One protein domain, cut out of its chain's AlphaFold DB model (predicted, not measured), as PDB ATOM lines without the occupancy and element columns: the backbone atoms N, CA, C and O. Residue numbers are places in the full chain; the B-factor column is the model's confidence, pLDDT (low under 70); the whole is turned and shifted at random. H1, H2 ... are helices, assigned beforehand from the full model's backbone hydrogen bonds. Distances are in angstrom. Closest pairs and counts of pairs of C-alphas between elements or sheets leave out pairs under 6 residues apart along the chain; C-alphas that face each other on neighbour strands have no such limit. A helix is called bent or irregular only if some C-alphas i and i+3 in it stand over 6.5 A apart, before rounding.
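AT A GLANCE: This is residues 627 to 803 of the 1565 residues of an uncharacterized protein of Ajellomyces capsulatus (strain G186AR / H82 / ATCC MYA-2454 / RMSCC 2432) (UniProt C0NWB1). Two unequal lobes are joined by one long helix: H1, H8 and H9 make a small lobe at one end, while H3 to H7 gather round the far part of H2 in the larger lobe. In that larger lobe H5, H6 and H7 form an up-and-down bundle, three helices each running against the one before, and H3 folds back along H2. The printed part has 177 residues with nine named helices, H1 to H9 in chain order, and no named strand; the class is all helix. It is only just compact, close to loose, with a radius of gyration of the C-alphas of 18.8 A, and only just elongated, spanning 62 by 31 by 30 A.

HOW THE PARTS SIT: H1, residues 627 to 642, is close to but not clearly touching H2, residues 646 to 675; the C-alphas of Val 641 and Lys 649 are closest, 6.9 A apart. H2 has a kink of 30 degrees near residue 661. H3, residues 685 to 700, forms a hairpin with H2 at a shallow tilt of 18 degrees, closest at C-alphas Ala 672 and Leu 692, 5.4 A. H4, residues 706 to 719, touches H3, with C-alphas Ala 700 and Gln 706 closest at 4.8 A. H5, residues 722 to 732, and H6, residues 738 to 754, form a hairpin, closest at C-alphas Ala 731 and Val 741, 4.3 A. H7, residues 761 to 773, is the hub, touching H2, H4, H5 and H6; its closest C-alphas with H2 are Ser 773 and Arg 663, 4.6 A. H7 is about perpendicular to H4, at 89 degrees, with C-alphas Leu 762 and Asp 712 closest, 5.4 A. H8, residues 783 to 792, touches H1 at C-alphas Ala 785 and Met 631, 5.3 A, and forms a hairpin with H9, residues 798 to 803. H2 is apart from H8 and H9. Every O i to N i+4 pair is within hydrogen-bond range in H1, H3, H4, H5, H8 and H9; H2 has 23 of 26, H6 10 of 13 and H7 7 of 9.

IN THESE COORDINATES: H1 begins at C-alpha 627, (36.205, 162.447, 74.864), and is 21.9 A long. H2 runs 43.9 A to C-alpha 675 at (27.602, 132.556, 49.267). H3 is 21.8 A long, H6 24.7 A and H7 19.1 A. H7 is irregular, only just: C-alphas 765 and 768 are 6.6 A apart. H9 ends at C-alpha 803, (48.343, 146.530, 82.085).

THE WHOLE: The C-alphas farthest apart, of Asp 682 and Gly 796, are 63.1 A apart. The printed part has no cut and no long link. The mean pLDDT of the printed part is 89.4; it is under 70 at residues 678 to 684, 756 and 758 to 759.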
ATOM      1  N   ALA A 627      35.055 162.888  74.069       84.17
ATOM      2  CA  ALA A 627      36.205 162.447  74.864       84.17
ATOM      3  C   ALA A 627      35.858 162.246  76.352       84.17
ATOM      4  O   ALA A 627      36.251 161.236  76.932       84.17
ATOM      5  N   ASP A 628      35.058 163.137  76.948       88.82
ATOM      6  CA  ASP A 628      34.626 163.004  78.351       88.82
ATOM      7  C   ASP A 628      33.789 161.731  78.566       88.82
ATOM      8  O   ASP A 628      33.932 161.032  79.571       88.82
ATOM      9  N   ILE A 629      32.928 161.402  77.596       91.44
ATOM     10  CA  ILE A 629      32.065 160.212  77.613       91.44
ATOM     11  C   ILE A 629      32.896 158.926  77.496       91.44
ATOM     12  O   ILE A 629      32.617 157.957  78.209       91.44
ATOM     13  N   GLU A 630      33.925 158.913  76.643       92.05
ATOM     14  CA  GLU A 630      34.866 157.790  76.555       92.05
ATOM     15  C   GLU A 630      35.698 157.658  77.842       92.05
ATOM     16  O   GLU A 630      35.808 156.557  78.380       92.05
ATOM     17  N   MET A 631      36.201 158.768  78.397       94.14
ATOM     18  CA  MET A 631      36.972 158.802  79.647       94.14
ATOM     19  C   MET A 631      36.179 158.228  80.834       94.14
ATOM     20  O   MET A 631      36.681 157.365  81.551       94.14
ATOM     21  N   ILE A 632      34.912 158.625  81.008       94.66
ATOM     22  CA  ILE A 632      34.021 158.074  82.049       94.66
ATOM     23  C   ILE A 632      33.852 156.549  81.903       94.66
ATOM     24  O   ILE A 632      33.822 155.824  82.902       94.66
ATOM     25  N   ARG A 633      33.747 156.031  80.670       95.34
ATOM     26  CA  ARG A 633      33.616 154.584  80.440       95.34
ATOM     27  C   ARG A 633      34.924 153.845  80.701       95.34
ATOM     28  O   ARG A 633      34.906 152.804  81.355       95.34
ATOM     29  N   VAL A 634      36.046 154.391  80.239       96.02
ATOM     30  CA  VAL A 634      37.381 153.821  80.458       96.02
ATOM     31  C   VAL A 634      37.710 153.745  81.945       96.02
ATOM     32  O   VAL A 634      38.132 152.684  82.401       96.02
ATOM     33  N   ARG A 635      37.432 154.795  82.728       96.08
ATOM     34  CA  ARG A 635      37.635 154.755  84.182       96.08
ATOM     35  C   ARG A 635      36.822 153.648  84.865       96.08
ATOM     36  O   ARG A 635      37.366 152.940  85.711       96.08
ATOM     37  N   ARG A 636      35.577 153.386  84.437       96.31
ATOM     38  CA  ARG A 636      34.780 152.236  84.925       96.31
ATOM     39  C   ARG A 636      35.377 150.880  84.522       96.31
ATOM     40  O   ARG A 636      35.407 149.972  85.349       96.31
ATOM     41  N   ILE A 637      35.873 150.739  83.288       97.16
ATOM     42  CA  ILE A 637      36.552 149.515  82.817       97.16
ATOM     43  C   ILE A 637      37.825 149.255  83.640       97.16
ATOM     44  O   ILE A 637      38.032 148.143  84.120       97.16
ATOM     45  N   LEU A 638      38.661 150.276  83.850       96.71
ATOM     46  CA  LEU A 638      39.891 150.153  84.635       96.71
ATOM     47  C   LEU A 638      39.597 149.922  86.125       96.71
ATOM     48  O   LEU A 638      40.268 149.104  86.746       96.71
ATOM     49  N   THR A 639      38.553 150.541  86.683       96.49
ATOM     50  CA  THR A 639      38.084 150.272  88.057       96.49
ATOM     51  C   THR A 639      37.629 148.819  88.226       96.49
ATOM     52  O   THR A 639      37.927 148.208  89.252       96.49
ATOM     53  N   LEU A 640      36.984 148.224  87.212       97.33
ATOM     54  CA  LEU A 640      36.665 146.792  87.207       97.33
ATOM     55  C   LEU A 640      37.942 145.947  87.259       97.33
ATOM     56  O   LEU A 640      38.063 145.109  88.148       97.33
ATOM     57  N   VAL A 641      38.910 146.187  86.365       96.68
ATOM     58  CA  VAL A 641      40.160 145.399  86.292       96.68
ATOM     59  C   VAL A 641      41.043 145.579  87.537       96.68
ATOM     60  O   VAL A 641      41.628 144.610  88.017       96.68
ATOM     61  N   LYS A 642      41.067 146.774  88.142       94.86
ATOM     62  CA  LYS A 642      41.697 147.065  89.448       94.86
ATOM     63  C   LYS A 642      41.008 146.346  90.625       94.86
ATOM     64  O   LYS A 642      41.598 146.201  91.701       94.86
ATOM     65  N   GLY A 643      39.770 145.890  90.432       92.64
ATOM     66  CA  GLY A 643      39.012 145.037  91.351       92.64
ATOM     67  C   GLY A 643      39.202 143.527  91.153       92.64
ATOM     68  O   GLY A 643      38.604 142.755  91.904       92.64
ATOM     69  N   LEU A 644      39.990 143.091  90.159       96.28
ATOM     70  CA  LEU A 644      40.161 141.670  89.841       96.28
ATOM     71  C   LEU A 644      41.328 141.014  90.590       96.28
ATOM     72  O   LEU A 644      42.449 141.524  90.579       96.28
ATOM     73  N   ASP A 645      41.076 139.831  91.163       93.27
ATOM     74  CA  ASP A 645      42.137 138.894  91.548       93.27
ATOM     75  C   ASP A 645      42.852 138.344  90.297       93.27
ATOM     76  O   ASP A 645      42.319 138.375  89.185       93.27
ATOM     77  N   GLU A 646      44.072 137.834  90.460       88.92
ATOM     78  CA  GLU A 646      44.902 137.397  89.326       88.92
ATOM     79  C   GLU A 646      44.271 136.265  88.492       88.92
ATOM     80  O   GLU A 646      44.586 136.121  87.315       88.92
ATOM     81  N   ARG A 647      43.335 135.483  89.042       88.73
ATOM     82  CA  ARG A 647      42.628 134.424  88.300       88.73
ATOM     83  C   ARG A 647      41.472 135.025  87.500       88.73
ATOM     84  O   ARG A 647      41.291 134.717  86.324       88.73
ATOM     85  N   ALA A 648      40.733 135.954  88.097       93.89
ATOM     86  CA  ALA A 648      39.696 136.714  87.419       93.89
ATOM     87  C   ALA A 648      40.263 137.611  86.304       93.89
ATOM     88  O   ALA A 648      39.640 137.709  85.248       93.89
ATOM     89  N   LYS A 649      41.459 138.198  86.476       94.17
ATOM     90  CA  LYS A 649      42.179 138.910  85.403       94.17
ATOM     91  C   LYS A 649      42.463 138.008  84.205       94.17
ATOM     92  O   LYS A 649      42.152 138.391  83.080       94.17
ATOM     93  N   LYS A 650      43.006 136.805  84.432       89.82
ATOM     94  CA  LYS A 650      43.252 135.823  83.362       89.82
ATOM     95  C   LYS A 650      41.981 135.512  82.583       89.82
ATOM     96  O   LYS A 650      41.990 135.596  81.361       89.82
ATOM     97  N   VAL A 651      40.873 135.240  83.280       93.11
ATOM     98  CA  VAL A 651      39.559 135.043  82.644       93.11
ATOM     99  C   VAL A 651      39.147 136.284  81.845       93.11
ATOM    100  O   VAL A 651      38.808 136.162  80.672       93.11
ATOM    101  N   PHE A 652      39.214 137.481  82.432       95.50
ATOM    102  CA  PHE A 652      38.847 138.735  81.766       95.50
ATOM    103  C   PHE A 652      39.622 138.958  80.460       95.50
ATOM    104  O   PHE A 652      39.014 139.279  79.437       95.50
ATOM    105  N   PHE A 653      40.940 138.745  80.476       93.29
ATOM    106  CA  PHE A 653      41.798 138.905  79.304       93.29
ATOM    107  C   PHE A 653      41.655 137.752  78.298       93.29
ATOM    108  O   PHE A 653      41.587 138.017  77.103       93.29
ATOM    109  N   ALA A 654      41.487 136.500  78.734       89.20
ATOM    110  CA  ALA A 654      41.184 135.377  77.841       89.20
ATOM    111  C   ALA A 654      39.851 135.576  77.090       89.20
ATOM    112  O   ALA A 654      39.759 135.296  75.893       89.20
ATOM    113  N   LEU A 655      38.840 136.152  77.753       91.36
ATOM    114  CA  LEU A 655      37.581 136.552  77.118       91.36
ATOM    115  C   LEU A 655      37.782 137.634  76.039       91.36
ATOM    116  O   LEU A 655      37.002 137.650  75.087       91.36
ATOM    117  N   GLN A 656      38.816 138.486  76.143       91.12
ATOM    118  CA  GLN A 656      39.169 139.455  75.093       91.12
ATOM    119  C   GLN A 656      40.004 138.816  73.975       91.12
ATOM    120  O   GLN A 656      39.750 139.089  72.806       91.12
ATOM    121  N   ALA A 657      40.945 137.919  74.291       86.83
ATOM    122  CA  ALA A 657      41.702 137.163  73.289       86.83
ATOM    123  C   ALA A 657      40.775 136.338  72.369       86.83
ATOM    124  O   ALA A 657      40.960 136.310  71.152       86.83
ATOM    125  N   ARG A 658      39.707 135.758  72.939       88.13
ATOM    126  CA  ARG A 658      38.620 135.063  72.222       88.13
ATOM    127  C   ARG A 658      37.899 135.944  71.181       88.13
ATOM    128  O   ARG A 658      37.258 135.400  70.283       88.13
ATOM    129  N   GLN A 659      38.016 137.276  71.252       89.97
ATOM    130  CA  GLN A 659      37.428 138.183  70.258       89.97
ATOM    131  C   GLN A 659      38.039 138.010  68.869       89.97
ATOM    132  O   GLN A 659      37.305 138.130  67.889       89.97
ATOM    133  N   LEU A 660      39.341 137.707  68.764       86.20
ATOM    134  CA  LEU A 660      39.985 137.501  67.463       86.20
ATOM    135  C   LEU A 660      39.400 136.276  66.751       86.20
ATOM    136  O   LEU A 660      38.888 136.403  65.643       86.20
ATOM    137  N   SER A 661      39.414 135.111  67.405       86.62
ATOM    138  CA  SER A 661      38.928 133.868  66.797       86.62
ATOM    139  C   SER A 661      37.427 133.914  66.514       86.62
ATOM    140  O   SER A 661      37.003 133.523  65.431       86.62
ATOM    141  N   MET A 662      36.610 134.474  67.415       91.79
ATOM    142  CA  MET A 662      35.176 134.637  67.146       91.79
ATOM    143  C   MET A 662      34.903 135.626  66.001       91.79
ATOM    144  O   MET A 662      33.971 135.413  65.229       91.79
ATOM    145  N   ARG A 663      35.709 136.687  65.846       91.07
ATOM    146  CA  ARG A 663      35.651 137.581  64.676       91.07
ATOM    147  C   ARG A 663      35.959 136.820  63.384       91.07
ATOM    148  O   ARG A 663      35.250 137.038  62.403       91.07
ATOM    149  N   THR A 664      36.932 135.909  63.383       90.79
ATOM    150  CA  THR A 664      37.230 135.034  62.233       90.79
ATOM    151  C   THR A 664      36.067 134.081  61.933       90.79
ATOM    152  O   THR A 664      35.492 134.164  60.847       90.79
ATOM    153  N   PHE A 665      35.618 133.273  62.904       91.49
ATOM    154  CA  PHE A 665      34.485 132.346  62.733       91.49
ATOM    155  C   PHE A 665      33.208 133.044  62.251       91.49
ATOM    156  O   PHE A 665      32.544 132.573  61.329       91.49
ATOM    157  N   MET A 666      32.867 134.190  62.844       94.68
ATOM    158  CA  MET A 666      31.674 134.944  62.466       94.68
ATOM    159  C   MET A 666      31.834 135.634  61.100       94.68
ATOM    160  O   MET A 666      30.848 135.817  60.391       94.68
ATOM    161  N   THR A 667      33.060 135.970  60.682       94.54
ATOM    162  CA  THR A 667      33.334 136.460  59.320       94.54
ATOM    163  C   THR A 667      33.133 135.350  58.291       94.54
ATOM    164  O   THR A 667      32.404 135.578  57.327       94.54
ATOM    165  N   PHE A 668      33.677 134.148  58.522       93.17
ATOM    166  CA  PHE A 668      33.424 132.984  57.665       93.17
ATOM    167  C   PHE A 668      31.937 132.614  57.615       93.17
ATOM    168  O   PHE A 668      31.414 132.365  56.535       93.17
ATOM    169  N   TYR A 669      31.228 132.648  58.749       95.36
ATOM    170  CA  TYR A 669      29.786 132.394  58.794       95.36
ATOM    171  C   TYR A 669      28.986 133.399  57.960       95.36
ATOM    172  O   TYR A 669      28.137 132.990  57.172       95.36
ATOM    173  N   LEU A 670      29.262 134.703  58.088       94.78
ATOM    174  CA  LEU A 670      28.583 135.722  57.284       94.78
ATOM    175  C   LEU A 670      28.897 135.580  55.792       94.78
ATOM    176  O   LEU A 670      27.982 135.700  54.986       94.78
ATOM    177  N   THR A 671      30.143 135.276  55.426       92.62
ATOM    178  CA  THR A 671      30.512 135.043  54.024       92.62
ATOM    179  C   THR A 671      29.845 133.774  53.478       92.62
ATOM    180  O   THR A 671      29.227 133.844  52.424       92.62
ATOM    181  N   ALA A 672      29.806 132.663  54.221       91.37
ATOM    182  CA  ALA A 672      29.063 131.458  53.826       91.37
ATOM    183  C   ALA A 672      27.537 131.695  53.736       91.37
ATOM    184  O   ALA A 672      26.854 131.087  52.912       91.37
ATOM    185  N   CYS A 673      26.985 132.609  54.542       92.89
ATOM    186  CA  CYS A 673      25.594 133.062  54.431       92.89
ATOM    187  C   CYS A 673      25.344 133.993  53.230       92.89
ATOM    188  O   CYS A 673      24.196 134.140  52.810       92.89
ATOM    189  N   GLU A 674      26.377 134.653  52.707       90.96
ATOM    190  CA  GLU A 674      26.323 135.475  51.493       90.96
ATOM    191  C   GLU A 674      26.520 134.605  50.237       90.96
ATOM    192  O   GLU A 674      25.771 134.781  49.281       90.96
ATOM    193  N   GLU A 675      27.414 133.608  50.282       86.98
ATOM    194  CA  GLU A 675      27.602 132.556  49.267       86.98
ATOM    195  C   GLU A 675      26.322 131.727  49.069       86.98
ATOM    196  O   GLU A 675      25.788 131.676  47.966       86.98
ATOM    197  N   TYR A 676      25.752 131.164  50.145       87.92
ATOM    198  CA  TYR A 676      24.522 130.350  50.099       87.92
ATOM    199  C   TYR A 676      23.268 131.113  49.617       87.92
ATOM    200  O   TYR A 676      22.247 130.506  49.309       87.92
ATOM    201  N   ASN A 677      23.321 132.448  49.555       85.84
ATOM    202  CA  ASN A 677      22.258 133.286  48.992       85.84
ATOM    203  C   ASN A 677      22.732 134.098  47.761       85.84
ATOM    204  O   ASN A 677      22.077 135.070  47.359       85.84
ATOM    205  N   GLY A 678      23.883 133.743  47.183       69.33
ATOM    206  CA  GLY A 678      24.418 134.300  45.945       69.33
ATOM    207  C   GLY A 678      23.780 133.610  44.743       69.33
ATOM    208  O   GLY A 678      23.802 132.392  44.644       69.33
ATOM    209  N   GLY A 679      23.182 134.382  43.831       56.47
ATOM    210  CA  GLY A 679      22.301 133.872  42.768       56.47
ATOM    211  C   GLY A 679      22.972 133.155  41.588       56.47
ATOM    212  O   GLY A 679      22.512 133.341  40.468       56.47
ATOM    213  N   VAL A 680      24.041 132.393  41.826       54.89
ATOM    214  CA  VAL A 680      24.637 131.424  40.891       54.89
ATOM    215  C   VAL A 680      25.053 130.215  41.732       54.89
ATOM    216  O   VAL A 680      26.118 130.224  42.341       54.89
ATOM    217  N   MET A 681      24.182 129.207  41.831       57.41
ATOM    218  CA  MET A 681      24.409 127.994  42.643       57.41
ATOM    219  C   MET A 681      24.607 126.737  41.782       57.41
ATOM    220  O   MET A 681      24.709 125.630  42.308       57.41
ATOM    221  N   ASP A 682      24.663 126.913  40.463       53.92
ATOM    222  CA  ASP A 682      24.238 125.905  39.485       53.92
ATOM    223  C   ASP A 682      25.169 124.682  39.374       53.92
ATOM    224  O   ASP A 682      24.759 123.669  38.814       53.92
ATOM    225  N   ASN A 683      26.378 124.745  39.952       55.53
ATOM    226  CA  ASN A 683      27.323 123.621  40.051       55.53
ATOM    227  C   ASN A 683      27.773 123.283  41.495       55.53
ATOM    228  O   ASN A 683      28.347 122.217  41.702       55.53
ATOM    229  N   ASP A 684      27.508 124.137  42.497       69.63
ATOM    230  CA  ASP A 684      28.204 124.107  43.804       69.63
ATOM    231  C   ASP A 684      27.281 124.075  45.043       69.63
ATOM    232  O   ASP A 684      27.745 124.314  46.167       69.63
ATOM    233  N   GLU A 685      25.973 123.782  44.902       75.32
ATOM    234  CA  GLU A 685      25.053 123.796  46.060       75.32
ATOM    235  C   GLU A 685      25.543 122.882  47.196       75.32
ATOM    236  O   GLU A 685      25.630 123.344  48.334       75.32
ATOM    237  N   GLU A 686      25.862 121.608  46.936       81.23
ATOM    238  CA  GLU A 686      26.226 120.677  48.015       81.23
ATOM    239  C   GLU A 686      27.503 121.101  48.750       81.23
ATOM    240  O   GLU A 686      27.551 121.039  49.982       81.23
ATOM    241  N   ILE A 687      28.502 121.609  48.024       83.98
ATOM    242  CA  ILE A 687      29.767 122.094  48.592       83.98
ATOM    243  C   ILE A 687      29.510 123.335  49.457       83.98
ATOM    244  O   ILE A 687      29.887 123.363  50.631       83.98
ATOM    245  N   THR A 688      28.776 124.320  48.933       84.03
ATOM    246  CA  THR A 688      28.420 125.564  49.643       84.03
ATOM    247  C   THR A 688      27.586 125.285  50.900       84.03
ATOM    248  O   THR A 688      27.828 125.830  51.979       84.03
ATOM    249  N   LYS A 689      26.625 124.365  50.796       88.78
ATOM    250  CA  LYS A 689      25.727 123.929  51.877       88.78
ATOM    251  C   LYS A 689      26.465 123.104  52.935       88.78
ATOM    252  O   LYS A 689      26.197 123.264  54.127       88.78
ATOM    253  N   SER A 690      27.438 122.286  52.529       87.95
ATOM    254  CA  SER A 690      28.357 121.560  53.418       87.95
ATOM    255  C   SER A 690      29.275 122.523  54.180       87.95
ATOM    256  O   SER A 690      29.364 122.449  55.406       87.95
ATOM    257  N   LYS A 691      29.875 123.501  53.486       88.50
ATOM    258  CA  LYS A 691      30.684 124.589  54.065       88.50
ATOM    259  C   LYS A 691      29.892 125.378  55.116       88.50
ATOM    260  O   LYS A 691      30.335 125.484  56.260       88.50
ATOM    261  N   LEU A 692      28.680 125.832  54.781       91.88
ATOM    262  CA  LEU A 692      27.789 126.521  55.722       91.88
ATOM    263  C   LEU A 692      27.415 125.635  56.926       91.88
ATOM    264  O   LEU A 692      27.458 126.108  58.062       91.88
ATOM    265  N   SER A 693      27.114 124.348  56.706       93.71
ATOM    266  CA  SER A 693      26.800 123.393  57.786       93.71
ATOM    267  C   SER A 693      27.964 123.232  58.768       93.71
ATOM    268  O   SER A 693      27.769 123.369  59.975       93.71
ATOM    269  N   LYS A 694      29.191 123.021  58.265       91.66
ATOM    270  CA  LYS A 694      30.410 122.887  59.084       91.66
ATOM    271  C   LYS A 694      30.625 124.107  59.989       91.66
ATOM    272  O   LYS A 694      30.911 123.946  61.177       91.66
ATOM    273  N   VAL A 695      30.449 125.320  59.453       91.87
ATOM    274  CA  VAL A 695      30.608 126.568  60.221       91.87
ATOM    275  C   VAL A 695      29.481 126.752  61.245       91.87
ATOM    276  O   VAL A 695      29.760 127.098  62.396       91.87
ATOM    277  N   ILE A 696      28.225 126.468  60.875       95.11
ATOM    278  CA  ILE A 696      27.081 126.511  61.803       95.11
ATOM    279  C   ILE A 696      27.294 125.549  62.974       95.11
ATOM    280  O   ILE A 696      27.147 125.957  64.126       95.11
ATOM    281  N   ASP A 697      27.695 124.306  62.712       92.13
ATOM    282  CA  ASP A 697      27.904 123.312  63.764       92.13
ATOM    283  C   ASP A 697      29.098 123.662  64.660       92.13
ATOM    284  O   ASP A 697      29.069 123.382  65.860       92.13
ATOM    285  N   ASN A 698      30.145 124.300  64.128       90.25
ATOM    286  CA  ASN A 698      31.257 124.797  64.942       90.25
ATOM    287  C   ASN A 698      30.835 125.958  65.858       90.25
ATOM    288  O   ASN A 698      31.154 125.917  67.047       90.25
ATOM    289  N   LEU A 699      30.045 126.921  65.372       92.41
ATOM    290  CA  LEU A 699      29.459 127.974  66.216       92.41
ATOM    291  C   LEU A 699      28.484 127.404  67.261       92.41
ATOM    292  O   LEU A 699      28.521 127.797  68.429       92.41
ATOM    293  N   ALA A 700      27.641 126.446  66.867       93.69
ATOM    294  CA  ALA A 700      26.647 125.823  67.738       93.69
ATOM    295  C   ALA A 700      27.283 125.076  68.921       93.69
ATOM    296  O   ALA A 700      26.784 125.181  70.042       93.69
ATOM    297  N   LYS A 701      28.426 124.399  68.716       90.16
ATOM    298  CA  LYS A 701      29.198 123.724  69.782       90.16
ATOM    299  C   LYS A 701      29.648 124.668  70.907       90.16
ATOM    300  O   LYS A 701      29.899 124.202  72.015       90.16
ATOM    301  N   MET A 702      29.725 125.979  70.652       87.67
ATOM    302  CA  MET A 702      30.128 126.997  71.636       87.67
ATOM    303  C   MET A 702      28.962 127.519  72.501       87.67
ATOM    304  O   MET A 702      29.156 128.445  73.299       87.67
ATOM    305  N   LEU A 703      27.754 126.966  72.345       91.50
ATOM    306  CA  LEU A 703      26.531 127.355  73.053       91.50
ATOM    307  C   LEU A 703      25.893 126.137  73.768       91.50
ATOM    308  O   LEU A 703      26.164 124.999  73.384       91.50
ATOM    309  N   PRO A 704      25.072 126.332  74.825       89.13
ATOM    310  CA  PRO A 704      24.623 125.224  75.683       89.13
ATOM    311  C   PRO A 704      23.674 124.243  74.983       89.13
ATOM    312  O   PRO A 704      23.766 123.035  75.184       89.13
ATOM    313  N   ASP A 705      22.764 124.768  74.162       89.94
ATOM    314  CA  ASP A 705      21.793 124.002  73.382       89.94
ATOM    315  C   ASP A 705      22.217 124.029  71.910       89.94
ATOM    316  O   ASP A 705      21.833 124.910  71.138       89.94
ATOM    317  N   GLN A 706      23.085 123.084  71.551       92.85
ATOM    318  CA  GLN A 706      23.721 123.020  70.233       92.85
ATOM    319  C   GLN A 706      22.695 122.785  69.111       92.85
ATOM    320  O   GLN A 706      22.827 123.345  68.025       92.85
ATOM    321  N   ALA A 707      21.636 122.013  69.378       92.64
ATOM    322  CA  ALA A 707      20.589 121.727  68.398       92.64
ATOM    323  C   ALA A 707      19.738 122.973  68.105       92.64
ATOM    324  O   ALA A 707      19.536 123.329  66.942       92.64
ATOM    325  N   LYS A 708      19.305 123.690  69.151       93.47
ATOM    326  CA  LYS A 708      18.617 124.981  69.017       93.47
ATOM    327  C   LYS A 708      19.501 126.030  68.344       93.47
ATOM    328  O   LYS A 708      19.026 126.735  67.460       93.47
ATOM    329  N   ALA A 709      20.776 126.112  68.727       93.43
ATOM    330  CA  ALA A 709      21.724 127.059  68.148       93.43
ATOM    331  C   ALA A 709      21.942 126.811  66.648       93.43
ATOM    332  O   ALA A 709      21.851 127.755  65.865       93.43
ATOM    333  N   SER A 710      22.158 125.556  66.234       94.70
ATOM    334  CA  SER A 710      22.284 125.187  64.816       94.70
ATOM    335  C   SER A 710      21.004 125.534  64.038       94.70
ATOM    336  O   SER A 710      21.076 126.163  62.982       94.70
ATOM    337  N   ALA A 711      19.820 125.257  64.601       93.99
ATOM    338  CA  ALA A 711      18.536 125.605  63.987       93.99
ATOM    339  C   ALA A 711      18.299 127.126  63.854       93.99
ATOM    340  O   ALA A 711      17.880 127.585  62.788       93.99
ATOM    341  N   ASP A 712      18.581 127.924  64.891       93.63
ATOM    342  CA  ASP A 712      18.469 129.391  64.843       93.63
ATOM    343  C   ASP A 712      19.493 130.004  63.859       93.63
ATOM    344  O   ASP A 712      19.142 130.903  63.094       93.63
ATOM    345  N   LEU A 713      20.733 129.498  63.798       94.56
ATOM    346  CA  LEU A 713      21.749 129.956  62.834       94.56
ATOM    347  C   LEU A 713      21.395 129.584  61.384       94.56
ATOM    348  O   LEU A 713      21.534 130.417  60.484       94.56
ATOM    349  N   TRP A 714      20.862 128.384  61.143       94.14
ATOM    350  CA  TRP A 714      20.298 128.013  59.840       94.14
ATOM    351  C   TRP A 714      19.138 128.921  59.437       94.14
ATOM    352  O   TRP A 714      18.982 129.277  58.267       94.14
ATOM    353  N   LYS A 715      18.320 129.320  60.412       91.81
ATOM    354  CA  LYS A 715      17.204 130.235  60.196       91.81
ATOM    355  C   LYS A 715      17.683 131.652  59.876       91.81
ATOM    356  O   LYS A 715      17.114 132.274  58.987       91.81
ATOM    357  N   PHE A 716      18.745 132.142  60.525       92.50
ATOM    358  CA  PHE A 716      19.363 133.435  60.205       92.50
ATOM    359  C   PHE A 716      19.912 133.478  58.776       92.50
ATOM    360  O   PHE A 716      19.581 134.407  58.039       92.50
ATOM    361  N   ALA A 717      20.656 132.446  58.362       91.95
ATOM    362  CA  ALA A 717      21.177 132.318  56.999       91.95
ATOM    363  C   ALA A 717      20.055 132.373  55.943       91.95
ATOM    364  O   ALA A 717      20.189 133.039  54.918       91.95
ATOM    365  N   LYS A 718      18.909 131.738  56.231       90.27
ATOM    366  CA  LYS A 718      17.708 131.739  55.376       90.27
ATOM    367  C   LYS A 718      16.885 133.037  55.417       90.27
ATOM    368  O   LYS A 718      15.997 133.198  54.587       90.27
ATOM    369  N   MET A 719      17.143 133.966  56.346       88.00
ATOM    370  CA  MET A 719      16.501 135.293  56.321       88.00
ATOM    371  C   MET A 719      17.169 136.262  55.333       88.00
ATOM    372  O   MET A 719      16.526 137.235  54.945       88.00
ATOM    373  N   HIS A 720      18.444 136.044  54.979       87.77
ATOM    374  CA  HIS A 720      19.231 136.857  54.037       87.77
ATOM    375  C   HIS A 720      19.146 138.391  54.243       87.77
ATOM    376  O   HIS A 720      19.235 139.186  53.305       87.77
ATOM    377  N   ASP A 721      19.011 138.850  55.490       90.31
ATOM    378  CA  ASP A 721      19.000 140.283  55.791       90.31
ATOM    379  C   ASP A 721      20.430 140.849  55.755       90.31
ATOM    380  O   ASP A 721      21.124 140.934  56.774       90.31
ATOM    381  N   ARG A 722      20.851 141.292  54.564       91.24
ATOM    382  CA  ARG A 722      22.151 141.942  54.321       91.24
ATOM    383  C   ARG A 722      22.413 143.146  55.237       91.24
ATOM    384  O   ARG A 722      23.572 143.443  55.527       91.24
ATOM    385  N   ARG A 723      21.378 143.835  55.750       94.18
ATOM    386  CA  ARG A 723      21.577 144.901  56.748       94.18
ATOM    387  C   ARG A 723      22.009 144.307  58.086       94.18
ATOM    388  O   ARG A 723      22.909 144.865  58.702       94.18
ATOM    389  N   ASN A 724      21.444 143.179  58.513       93.93
ATOM    390  CA  ASN A 724      21.884 142.493  59.731       93.93
ATOM    391  C   ASN A 724      23.318 141.962  59.594       93.93
ATOM    392  O   ASN A 724      24.102 142.132  60.524       93.93
ATOM    393  N   TYR A 725      23.691 141.414  58.431       95.12
ATOM    394  CA  TYR A 725      25.075 140.995  58.161       95.12
ATOM    395  C   TYR A 725      26.035 142.188  58.298       95.12
ATOM    396  O   TYR A 725      26.996 142.137  59.068       95.12
ATOM    397  N   GLN A 726      25.720 143.314  57.650       96.12
ATOM    398  CA  GLN A 726      26.536 144.527  57.722       96.12
ATOM    399  C   GLN A 726      26.594 145.137  59.137       96.12
ATOM    400  O   GLN A 726      27.634 145.663  59.531       96.12
ATOM    401  N   LEU A 727      25.516 145.051  59.925       96.75
ATOM    402  CA  LEU A 727      25.505 145.472  61.332       96.75
ATOM    403  C   LEU A 727      26.450 144.620  62.192       96.75
ATOM    404  O   LEU A 727      27.151 145.167  63.039       96.75
ATOM    405  N   ILE A 728      26.523 143.309  61.948       96.62
ATOM    406  CA  ILE A 728      27.483 142.432  62.628       96.62
ATOM    407  C   ILE A 728      28.911 142.770  62.172       96.62
ATOM    408  O   ILE A 728      29.772 142.994  63.022       96.62
ATOM    409  N   ARG A 729      29.161 142.935  60.861       96.65
ATOM    410  CA  ARG A 729      30.472 143.380  60.340       96.65
ATOM    411  C   ARG A 729      30.918 144.714  60.987       96.65
ATOM    412  O   ARG A 729      32.069 144.819  61.406       96.65
ATOM    413  N   PHE A 730      30.016 145.685  61.190       96.05
ATOM    414  CA  PHE A 730      30.298 146.938  61.924       96.05
ATOM    415  C   PHE A 730      30.530 146.776  63.437       96.05
ATOM    416  O   PHE A 730      31.188 147.623  64.037       96.05
ATOM    417  N   ALA A 731      29.997 145.732  64.077       95.81
ATOM    418  CA  ALA A 731      30.218 145.480  65.500       95.81
ATOM    419  C   ALA A 731      31.578 144.796  65.765       95.81
ATOM    420  O   ALA A 731      32.253 145.094  66.754       95.81
ATOM    421  N   MET A 732      32.011 143.926  64.846       94.06
ATOM    422  CA  MET A 732      33.294 143.216  64.915       94.06
ATOM    423  C   MET A 732      34.495 144.083  64.517       94.06
ATOM    424  O   MET A 732      35.570 143.946  65.106       94.06
ATOM    425  N   ALA A 733      34.330 144.956  63.517       91.04
ATOM    426  CA  ALA A 733      35.422 145.691  62.882       91.04
ATOM    427  C   ALA A 733      36.224 146.567  63.862       91.04
ATOM    428  O   ALA A 733      35.698 147.516  64.440       91.04
ATOM    429  N   VAL A 734      37.532 146.309  63.960       87.04
ATOM    430  CA  VAL A 734      38.468 147.020  64.855       87.04
ATOM    431  C   VAL A 734      38.550 148.525  64.559       87.04
ATOM    432  O   VAL A 734      38.701 149.344  65.466       87.04
ATOM    433  N   VAL A 735      38.365 148.910  63.293       87.82
ATOM    434  CA  VAL A 735      38.309 150.314  62.851       87.82
ATOM    435  C   VAL A 735      37.027 151.054  63.269       87.82
ATOM    436  O   VAL A 735      36.948 152.265  63.068       87.82
ATOM    437  N   SER A 736      36.029 150.376  63.848       92.33
ATOM    438  CA  SER A 736      34.790 151.009  64.319       92.33
ATOM    439  C   SER A 736      34.930 151.519  65.754       92.33
ATOM    440  O   SER A 736      35.296 150.786  66.672       92.33
ATOM    441  N   ASP A 737      34.595 152.792  65.969       91.76
ATOM    442  CA  ASP A 737      34.466 153.359  67.315       91.76
ATOM    443  C   ASP A 737      33.351 152.685  68.128       91.76
ATOM    444  O   ASP A 737      32.363 152.178  67.589       91.76
ATOM    445  N   TYR A 738      33.490 152.737  69.453       93.76
ATOM    446  CA  TYR A 738      32.545 152.148  70.404       93.76
ATOM    447  C   TYR A 738      31.099 152.629  70.180       93.76
ATOM    448  O   TYR A 738      30.126 151.882  70.333       93.76
ATOM    449  N   ARG A 739      30.930 153.885  69.749       92.61
ATOM    450  CA  ARG A 739      29.625 154.471  69.419       92.61
ATOM    451  C   ARG A 739      28.991 153.824  68.188       92.61
ATOM    452  O   ARG A 739      27.771 153.660  68.168       92.61
ATOM    453  N   THR A 740      29.779 153.449  67.185       94.87
ATOM    454  CA  THR A 740      29.330 152.692  66.009       94.87
ATOM    455  C   THR A 740      29.018 151.243  66.374       94.87
ATOM    456  O   THR A 740      27.905 150.795  66.100       94.87
ATOM    457  N   VAL A 741      29.915 150.558  67.095       95.63
ATOM    458  CA  VAL A 741      29.715 149.171  67.566       95.63
ATOM    459  C   VAL A 741      28.417 149.045  68.373       95.63
ATOM    460  O   VAL A 741      27.520 148.278  68.020       95.63
ATOM    461  N   THR A 742      28.237 149.865  69.413       94.80
ATOM    462  CA  THR A 742      27.030 149.793  70.255       94.80
ATOM    463  C   THR A 742      25.761 150.260  69.546       94.80
ATOM    464  O   THR A 742      24.676 149.806  69.909       94.80
ATOM    465  N   LYS A 743      25.833 151.160  68.552       94.95
ATOM    466  CA  LYS A 743      24.679 151.467  67.684       94.95
ATOM    467  C   LYS A 743      24.300 150.251  66.846       94.95
ATOM    468  O   LYS A 743      23.118 149.931  66.790       94.95
ATOM    469  N   ALA A 744      25.279 149.583  66.236       96.80
ATOM    470  CA  ALA A 744      25.037 148.457  65.347       96.80
ATOM    471  C   ALA A 744      24.377 147.282  66.087       96.80
ATOM    472  O   ALA A 744      23.338 146.790  65.652       96.80
ATOM    473  N   ILE A 745      24.895 146.941  67.274       96.44
ATOM    474  CA  ILE A 745      24.293 145.951  68.182       96.44
ATOM    475  C   ILE A 745      22.850 146.348  68.543       96.44
ATOM    476  O   ILE A 745      21.930 145.552  68.383       96.44
ATOM    477  N   ARG A 746      22.608 147.601  68.961       94.38
ATOM    478  CA  ARG A 746      21.258 148.076  69.335       94.38
ATOM    479  C   ARG A 746      20.273 148.166  68.166       94.38
ATOM    480  O   ARG A 746      19.068 148.119  68.407       94.38
ATOM    481  N   GLU A 747      20.743 148.333  66.933       94.78
ATOM    482  CA  GLU A 747      19.900 148.249  65.736       94.78
ATOM    483  C   GLU A 747      19.552 146.784  65.441       94.78
ATOM    484  O   GLU A 747      18.374 146.459  65.300       94.78
ATOM    485  N   LEU A 748      20.544 145.889  65.456       93.70
ATOM    486  CA  LEU A 748      20.380 144.447  65.242       93.70
ATOM    487  C   LEU A 748      19.397 143.819  66.246       93.70
ATOM    488  O   LEU A 748      18.416 143.193  65.839       93.70
ATOM    489  N   SER A 749      19.591 144.059  67.549       91.99
ATOM    490  CA  SER A 749      18.716 143.543  68.616       91.99
ATOM    491  C   SER A 749      17.281 144.078  68.551       91.99
ATOM    492  O   SER A 749      16.386 143.478  69.140       91.99
ATOM    493  N   LYS A 750      17.037 145.188  67.839       91.32
ATOM    494  CA  LYS A 750      15.684 145.701  67.564       91.32
ATOM    495  C   LYS A 750      15.096 145.140  66.274       91.32
ATOM    496  O   LYS A 750      13.906 144.852  66.250       91.32
ATOM    497  N   ARG A 751      15.908 144.973  65.225       90.98
ATOM    498  CA  ARG A 751      15.473 144.439  63.923       90.98
ATOM    499  C   ARG A 751      15.017 142.984  64.023       90.98
ATOM    500  O   ARG A 751      13.973 142.655  63.465       90.98
ATOM    501  N   ILE A 752      15.756 142.140  64.752       87.79
ATOM    502  CA  ILE A 752      15.468 140.697  64.836       87.79
ATOM    503  C   ILE A 752      14.043 140.427  65.368       87.79
ATOM    504  O   ILE A 752      13.282 139.805  64.631       87.79
ATOM    505  N   PRO A 753      13.600 140.935  66.541       83.69
ATOM    506  CA  PRO A 753      12.242 140.675  67.036       83.69
ATOM    507  C   PRO A 753      11.117 141.321  66.213       83.69
ATOM    508  O   PRO A 753       9.968 140.913  66.343       83.69
ATOM    509  N   THR A 754      11.415 142.332  65.385       82.33
ATOM    510  CA  THR A 754      10.418 142.955  64.492       82.33
ATOM    511  C   THR A 754      10.210 142.210  63.173       82.33
ATOM    512  O   THR A 754       9.283 142.539  62.438       82.33
ATOM    513  N   ASN A 755      11.050 141.223  62.852       78.64
ATOM    514  CA  ASN A 755      10.864 140.380  61.678       78.64
ATOM    515  C   ASN A 755       9.956 139.194  62.039       78.64
ATOM    516  O   ASN A 755      10.350 138.337  62.825       78.64
ATOM    517  N   THR A 756       8.768 139.114  61.433       69.52
ATOM    518  CA  THR A 756       7.772 138.052  61.671       69.52
ATOM    519  C   THR A 756       8.310 136.638  61.421       69.52
ATOM    520  O   THR A 756       7.783 135.674  61.972       69.52
ATOM    521  N   SER A 757       9.361 136.502  60.608       71.69
ATOM    522  CA  SER A 757      10.036 135.229  60.347       71.69
ATOM    523  C   SER A 757      10.942 134.782  61.499       71.69
ATOM    524  O   SER A 757      11.201 133.587  61.646       71.69
ATOM    525  N   ALA A 758      11.453 135.703  62.323       68.60
ATOM    526  CA  ALA A 758      12.413 135.399  63.380       68.60
ATOM    527  C   ALA A 758      11.767 134.653  64.559       68.60
ATOM    528  O   ALA A 758      10.641 134.922  64.969       68.60
ATOM    529  N   SER A 759      12.495 133.695  65.132       69.13
ATOM    530  CA  SER A 759      12.141 133.081  66.418       69.13
ATOM    531  C   SER A 759      12.584 134.005  67.554       69.13
ATOM    532  O   SER A 759      13.642 134.621  67.461       69.13
ATOM    533  N   THR A 760      11.848 134.060  68.668       75.46
ATOM    534  CA  THR A 760      12.282 134.821  69.858       75.46
ATOM    535  C   THR A 760      13.635 134.325  70.389       75.46
ATOM    536  O   THR A 760      14.452 135.126  70.834       75.46
ATOM    537  N   SER A 761      13.911 133.023  70.243       85.49
ATOM    538  CA  SER A 761      15.201 132.403  70.562       85.49
ATOM    539  C   SER A 761      16.376 132.897  69.723       85.49
ATOM    540  O   SER A 761      17.509 132.870  70.195       85.49
ATOM    541  N   LEU A 762      16.135 133.403  68.511       90.14
ATOM    542  CA  LEU A 762      17.206 133.800  67.598       90.14
ATOM    543  C   LEU A 762      18.082 134.911  68.194       90.14
ATOM    544  O   LEU A 762      19.290 134.946  67.964       90.14
ATOM    545  N   LEU A 763      17.495 135.792  69.009       89.09
ATOM    546  CA  LEU A 763      18.241 136.826  69.723       89.09
ATOM    547  C   LEU A 763      19.030 136.268  70.923       89.09
ATOM    548  O   LEU A 763      20.110 136.785  71.210       89.09
ATOM    549  N   GLU A 764      18.539 135.209  71.576       88.36
ATOM    550  CA  GLU A 764      19.256 134.474  72.637       88.36
ATOM    551  C   GLU A 764      20.480 133.738  72.071       88.36
ATOM    552  O   GLU A 764      21.518 133.671  72.722       88.36
ATOM    553  N   THR A 765      20.368 133.216  70.845       92.54
ATOM    554  CA  THR A 765      21.453 132.535  70.124       92.54
ATOM    555  C   THR A 765      22.482 133.535  69.572       92.54
ATOM    556  O   THR A 765      23.685 133.335  69.732       92.54
ATOM    557  N   LEU A 766      22.042 134.641  68.951       93.01
ATOM    558  CA  LEU A 766      22.947 135.608  68.311       93.01
ATOM    559  C   LEU A 766      23.616 136.593  69.276       93.01
ATOM    560  O   LEU A 766      24.771 136.945  69.046       93.01
ATOM    561  N   THR A 767      22.941 137.062  70.332       94.00
ATOM    562  CA  THR A 767      23.507 138.101  71.221       94.00
ATOM    563  C   THR A 767      24.846 137.684  71.850       94.00
ATOM    564  O   THR A 767      25.796 138.461  71.735       94.00
ATOM    565  N   PRO A 768      25.008 136.461  72.403       93.07
ATOM    566  CA  PRO A 768      26.302 135.990  72.896       93.07
ATOM    567  C   PRO A 768      27.374 135.923  71.801       93.07
ATOM    568  O   PRO A 768      28.499 136.352  72.033       93.07
ATOM    569  N   LEU A 769      27.049 135.442  70.594       94.86
ATOM    570  CA  LEU A 769      28.008 135.367  69.480       94.86
ATOM    571  C   LEU A 769      28.463 136.759  69.012       94.86
ATOM    572  O   LEU A 769      29.643 136.965  68.728       94.86
ATOM    573  N   VAL A 770      27.552 137.737  68.998       95.47
ATOM    574  CA  VAL A 770      27.864 139.139  68.692       95.47
ATOM    575  C   VAL A 770      28.698 139.772  69.808       95.47
ATOM    576  O   VAL A 770      29.692 140.426  69.508       95.47
ATOM    577  N   TYR A 771      28.381 139.552  71.086       96.15
ATOM    578  CA  TYR A 771      29.214 140.024  72.204       96.15
ATOM    579  C   TYR A 771      30.621 139.413  72.179       96.15
ATOM    580  O   TYR A 771      31.597 140.115  72.429       96.15
ATOM    581  N   ARG A 772      30.737 138.132  71.810       94.87
ATOM    582  CA  ARG A 772      32.015 137.418  71.683       94.87
ATOM    583  C   ARG A 772      32.874 137.897  70.513       94.87
ATOM    584  O   ARG A 772      34.088 137.777  70.607       94.87
ATOM    585  N   SER A 773      32.286 138.409  69.429       94.47
ATOM    586  CA  SER A 773      33.016 138.889  68.241       94.47
ATOM    587  C   SER A 773      33.205 140.410  68.179       94.47
ATOM    588  O   SER A 773      34.043 140.894  67.416       94.47
ATOM    589  N   SER A 774      32.458 141.186  68.966       94.53
ATOM    590  CA  SER A 774      32.472 142.652  68.894       94.53
ATOM    591  C   SER A 774      33.675 143.285  69.597       94.53
ATOM    592  O   SER A 774      34.073 142.869  70.684       94.53
ATOM    593  N   SER A 775      34.214 144.360  69.019       90.30
ATOM    594  CA  SER A 775      35.339 145.118  69.597       90.30
ATOM    595  C   SER A 775      34.856 146.036  70.738       90.30
ATOM    596  O   SER A 775      34.747 147.251  70.564       90.30
ATOM    597  N   LEU A 776      34.484 145.444  71.885       93.79
ATOM    598  CA  LEU A 776      33.779 146.119  72.990       93.79
ATOM    599  C   LEU A 776      34.686 146.699  74.084       93.79
ATOM    600  O   LEU A 776      34.482 147.847  74.468       93.79
ATOM    601  N   ILE A 777      35.663 145.942  74.602       94.10
ATOM    602  CA  ILE A 777      36.589 146.436  75.646       94.10
ATOM    603  C   ILE A 777      37.858 146.991  75.000       94.10
ATOM    604  O   ILE A 777      38.161 148.176  75.151       94.10
ATOM    605  N   PHE A 778      38.551 146.170  74.206       91.35
ATOM    606  CA  PHE A 778      39.608 146.630  73.305       91.35
ATOM    607  C   PHE A 778      38.972 147.330  72.090       91.35
ATOM    608  O   PHE A 778      38.736 146.718  71.050       91.35
ATOM    609  N   ASN A 779      38.653 148.620  72.237       93.05
ATOM    610  CA  ASN A 779      38.129 149.474  71.170       93.05
ATOM    611  C   ASN A 779      39.030 150.698  70.955       93.05
ATOM    612  O   ASN A 779      39.505 151.297  71.922       93.05
ATOM    613  N   ARG A 780      39.200 151.122  69.693       89.45
ATOM    614  CA  ARG A 780      40.031 152.276  69.308       89.45
ATOM    615  C   ARG A 780      39.680 153.576  70.047       89.45
ATOM    616  O   ARG A 780      40.554 154.419  70.223       89.45
ATOM    617  N   SER A 781      38.424 153.748  70.468       91.15
ATOM    618  CA  SER A 781      37.944 154.942  71.179       91.15
ATOM    619  C   SER A 781      38.414 155.019  72.631       91.15
ATOM    620  O   SER A 781      38.529 156.111  73.175       91.15
ATOM    621  N   HIS A 782      38.719 153.879  73.252       92.89
ATOM    622  CA  HIS A 782      39.165 153.820  74.644       92.89
ATOM    623  C   HIS A 782      40.650 154.190  74.800       92.89
ATOM    624  O   HIS A 782      41.066 154.661  75.856       92.89
ATOM    625  N   ILE A 783      41.452 153.995  73.751       89.75
ATOM    626  CA  ILE A 783      42.918 154.056  73.813       89.75
ATOM    627  C   ILE A 783      43.475 155.417  74.276       89.75
ATOM    628  O   ILE A 783      44.324 155.386  75.167       89.75
ATOM    629  N   PRO A 784      43.002 156.590  73.797       88.34
ATOM    630  CA  PRO A 784      43.510 157.880  74.274       88.34
ATOM    631  C   PRO A 784      43.308 158.069  75.779       88.34
ATOM    632  O   PRO A 784      44.253 158.375  76.495       88.34
ATOM    633  N   ALA A 785      42.106 157.768  76.281       91.44
ATOM    634  CA  ALA A 785      41.793 157.880  77.702       91.44
ATOM    635  C   ALA A 785      42.591 156.885  78.566       91.44
ATOM    636  O   ALA A 785      42.982 157.224  79.679       91.44
ATOM    637  N   ILE A 786      42.888 155.679  78.059       90.68
ATOM    638  CA  ILE A 786      43.790 154.740  78.748       90.68
ATOM    639  C   ILE A 786      45.219 155.313  78.795       90.68
ATOM    640  O   ILE A 786      45.861 155.252  79.840       90.68
ATOM    641  N   MET A 787      45.717 155.904  77.703       83.88
ATOM    642  CA  MET A 787      47.043 156.540  77.672       83.88
ATOM    643  C   MET A 787      47.127 157.743  78.620       83.88
ATOM    644  O   MET A 787      48.103 157.865  79.359       83.88
ATOM    645  N   ASP A 788      46.101 158.592  78.672       86.96
ATOM    646  CA  ASP A 788      46.059 159.736  79.588       86.96
ATOM    647  C   ASP A 788      46.034 159.296  81.057       86.96
ATOM    648  O   ASP A 788      46.837 159.787  81.850       86.96
ATOM    649  N   LEU A 789      45.215 158.298  81.410       88.96
ATOM    650  CA  LEU A 789      45.191 157.729  82.766       88.96
ATOM    651  C   LEU A 789      46.494 157.009  83.139       88.96
ATOM    652  O   LEU A 789      46.864 157.001  84.310       88.96
ATOM    653  N   SER A 790      47.220 156.449  82.163       84.40
ATOM    654  CA  SER A 790      48.560 155.889  82.396       84.40
ATOM    655  C   SER A 790      49.617 156.952  82.728       84.40
ATOM    656  O   SER A 790      50.626 156.629  83.342       84.40
ATOM    657  N   ARG A 791      49.367 158.225  82.381       80.98
ATOM    658  CA  ARG A 791      50.251 159.362  82.688       80.98
ATOM    659  C   ARG A 791      49.817 160.164  83.918       80.98
ATOM    660  O   ARG A 791      50.673 160.723  84.595       80.98
ATOM    661  N   SER A 792      48.515 160.256  84.205       83.09
ATOM    662  CA  SER A 792      47.989 161.077  85.309       83.09
ATOM    663  C   SER A 792      47.873 160.352  86.654       83.09
ATOM    664  O   SER A 792      47.809 161.019  87.685       83.09
ATOM    665  N   ASP A 793      47.794 159.015  86.643       81.94
ATOM    666  CA  ASP A 793      47.408 158.163  87.784       81.94
ATOM    667  C   ASP A 793      46.129 158.626  88.515       81.94
ATOM    668  O   ASP A 793      45.952 158.431  89.719       81.94
ATOM    669  N   GLU A 794      45.194 159.231  87.774       86.49
ATOM    670  CA  GLU A 794      43.897 159.643  88.312       86.49
ATOM    671  C   GLU A 794      43.158 158.426  88.900       86.49
ATOM    672  O   GLU A 794      43.120 157.350  88.297       86.49
ATOM    673  N   PHE A 795      42.622 158.571  90.117       87.14
ATOM    674  CA  PHE A 795      42.043 157.479  90.922       87.14
ATOM    675  C   PHE A 795      42.985 156.276  91.167       87.14
ATOM    676  O   PHE A 795      42.537 155.184  91.534       87.14
ATOM    677  N   GLY A 796      44.302 156.444  90.993       88.37
ATOM    678  CA  GLY A 796      45.300 155.381  91.126       88.37
ATOM    679  C   GLY A 796      45.159 154.295  90.052       88.37
ATOM    680  O   GLY A 796      45.191 153.105  90.391       88.37
ATOM    681  N   LEU A 797      44.831 154.673  88.811       91.79
ATOM    682  CA  LEU A 797      44.526 153.756  87.705       91.79
ATOM    683  C   LEU A 797      45.707 153.492  86.750       91.79
ATOM    684  O   LEU A 797      45.581 152.597  85.910       91.79
ATOM    685  N   ALA A 798      46.846 154.188  86.859       86.49
ATOM    686  CA  ALA A 798      47.916 154.137  85.854       86.49
ATOM    687  C   ALA A 798      48.499 152.732  85.665       86.49
ATOM    688  O   ALA A 798      48.618 152.253  84.539       86.49
ATOM    689  N   ASN A 799      48.773 152.014  86.759       86.02
ATOM    690  CA  ASN A 799      49.258 150.628  86.699       86.02
ATOM    691  C   ASN A 799      48.279 149.699  85.953       86.02
ATOM    692  O   ASN A 799      48.695 148.847  85.167       86.02
ATOM    693  N   THR A 800      46.972 149.890  86.151       90.82
ATOM    694  CA  THR A 800      45.924 149.128  85.455       90.82
ATOM    695  C   THR A 800      45.771 149.570  83.996       90.82
ATOM    696  O   THR A 800      45.469 148.747  83.135       90.82
ATOM    697  N   ALA A 801      46.029 150.842  83.686       90.24
ATOM    698  CA  ALA A 801      46.064 151.358  82.322       90.24
ATOM    699  C   ALA A 801      47.266 150.810  81.525       90.24
ATOM    700  O   ALA A 801      47.083 150.335  80.404       90.24
ATOM    701  N   HIS A 802      48.468 150.774  82.113       81.67
ATOM    702  CA  HIS A 802      49.640 150.120  81.515       81.67
ATOM    703  C   HIS A 802      49.399 148.621  81.280       81.67
ATOM    704  O   HIS A 802      49.721 148.109  80.208       81.67
ATOM    705  N   GLU A 803      48.784 147.922  82.239       86.02
ATOM    706  CA  GLU A 803      48.343 146.530  82.085       86.02
ATOM    707  C   GLU A 803      47.355 146.370  80.913       86.02
ATOM    708  O   GLU A 803      47.567 145.525  80.044       86.02
TER     709      GLU A 803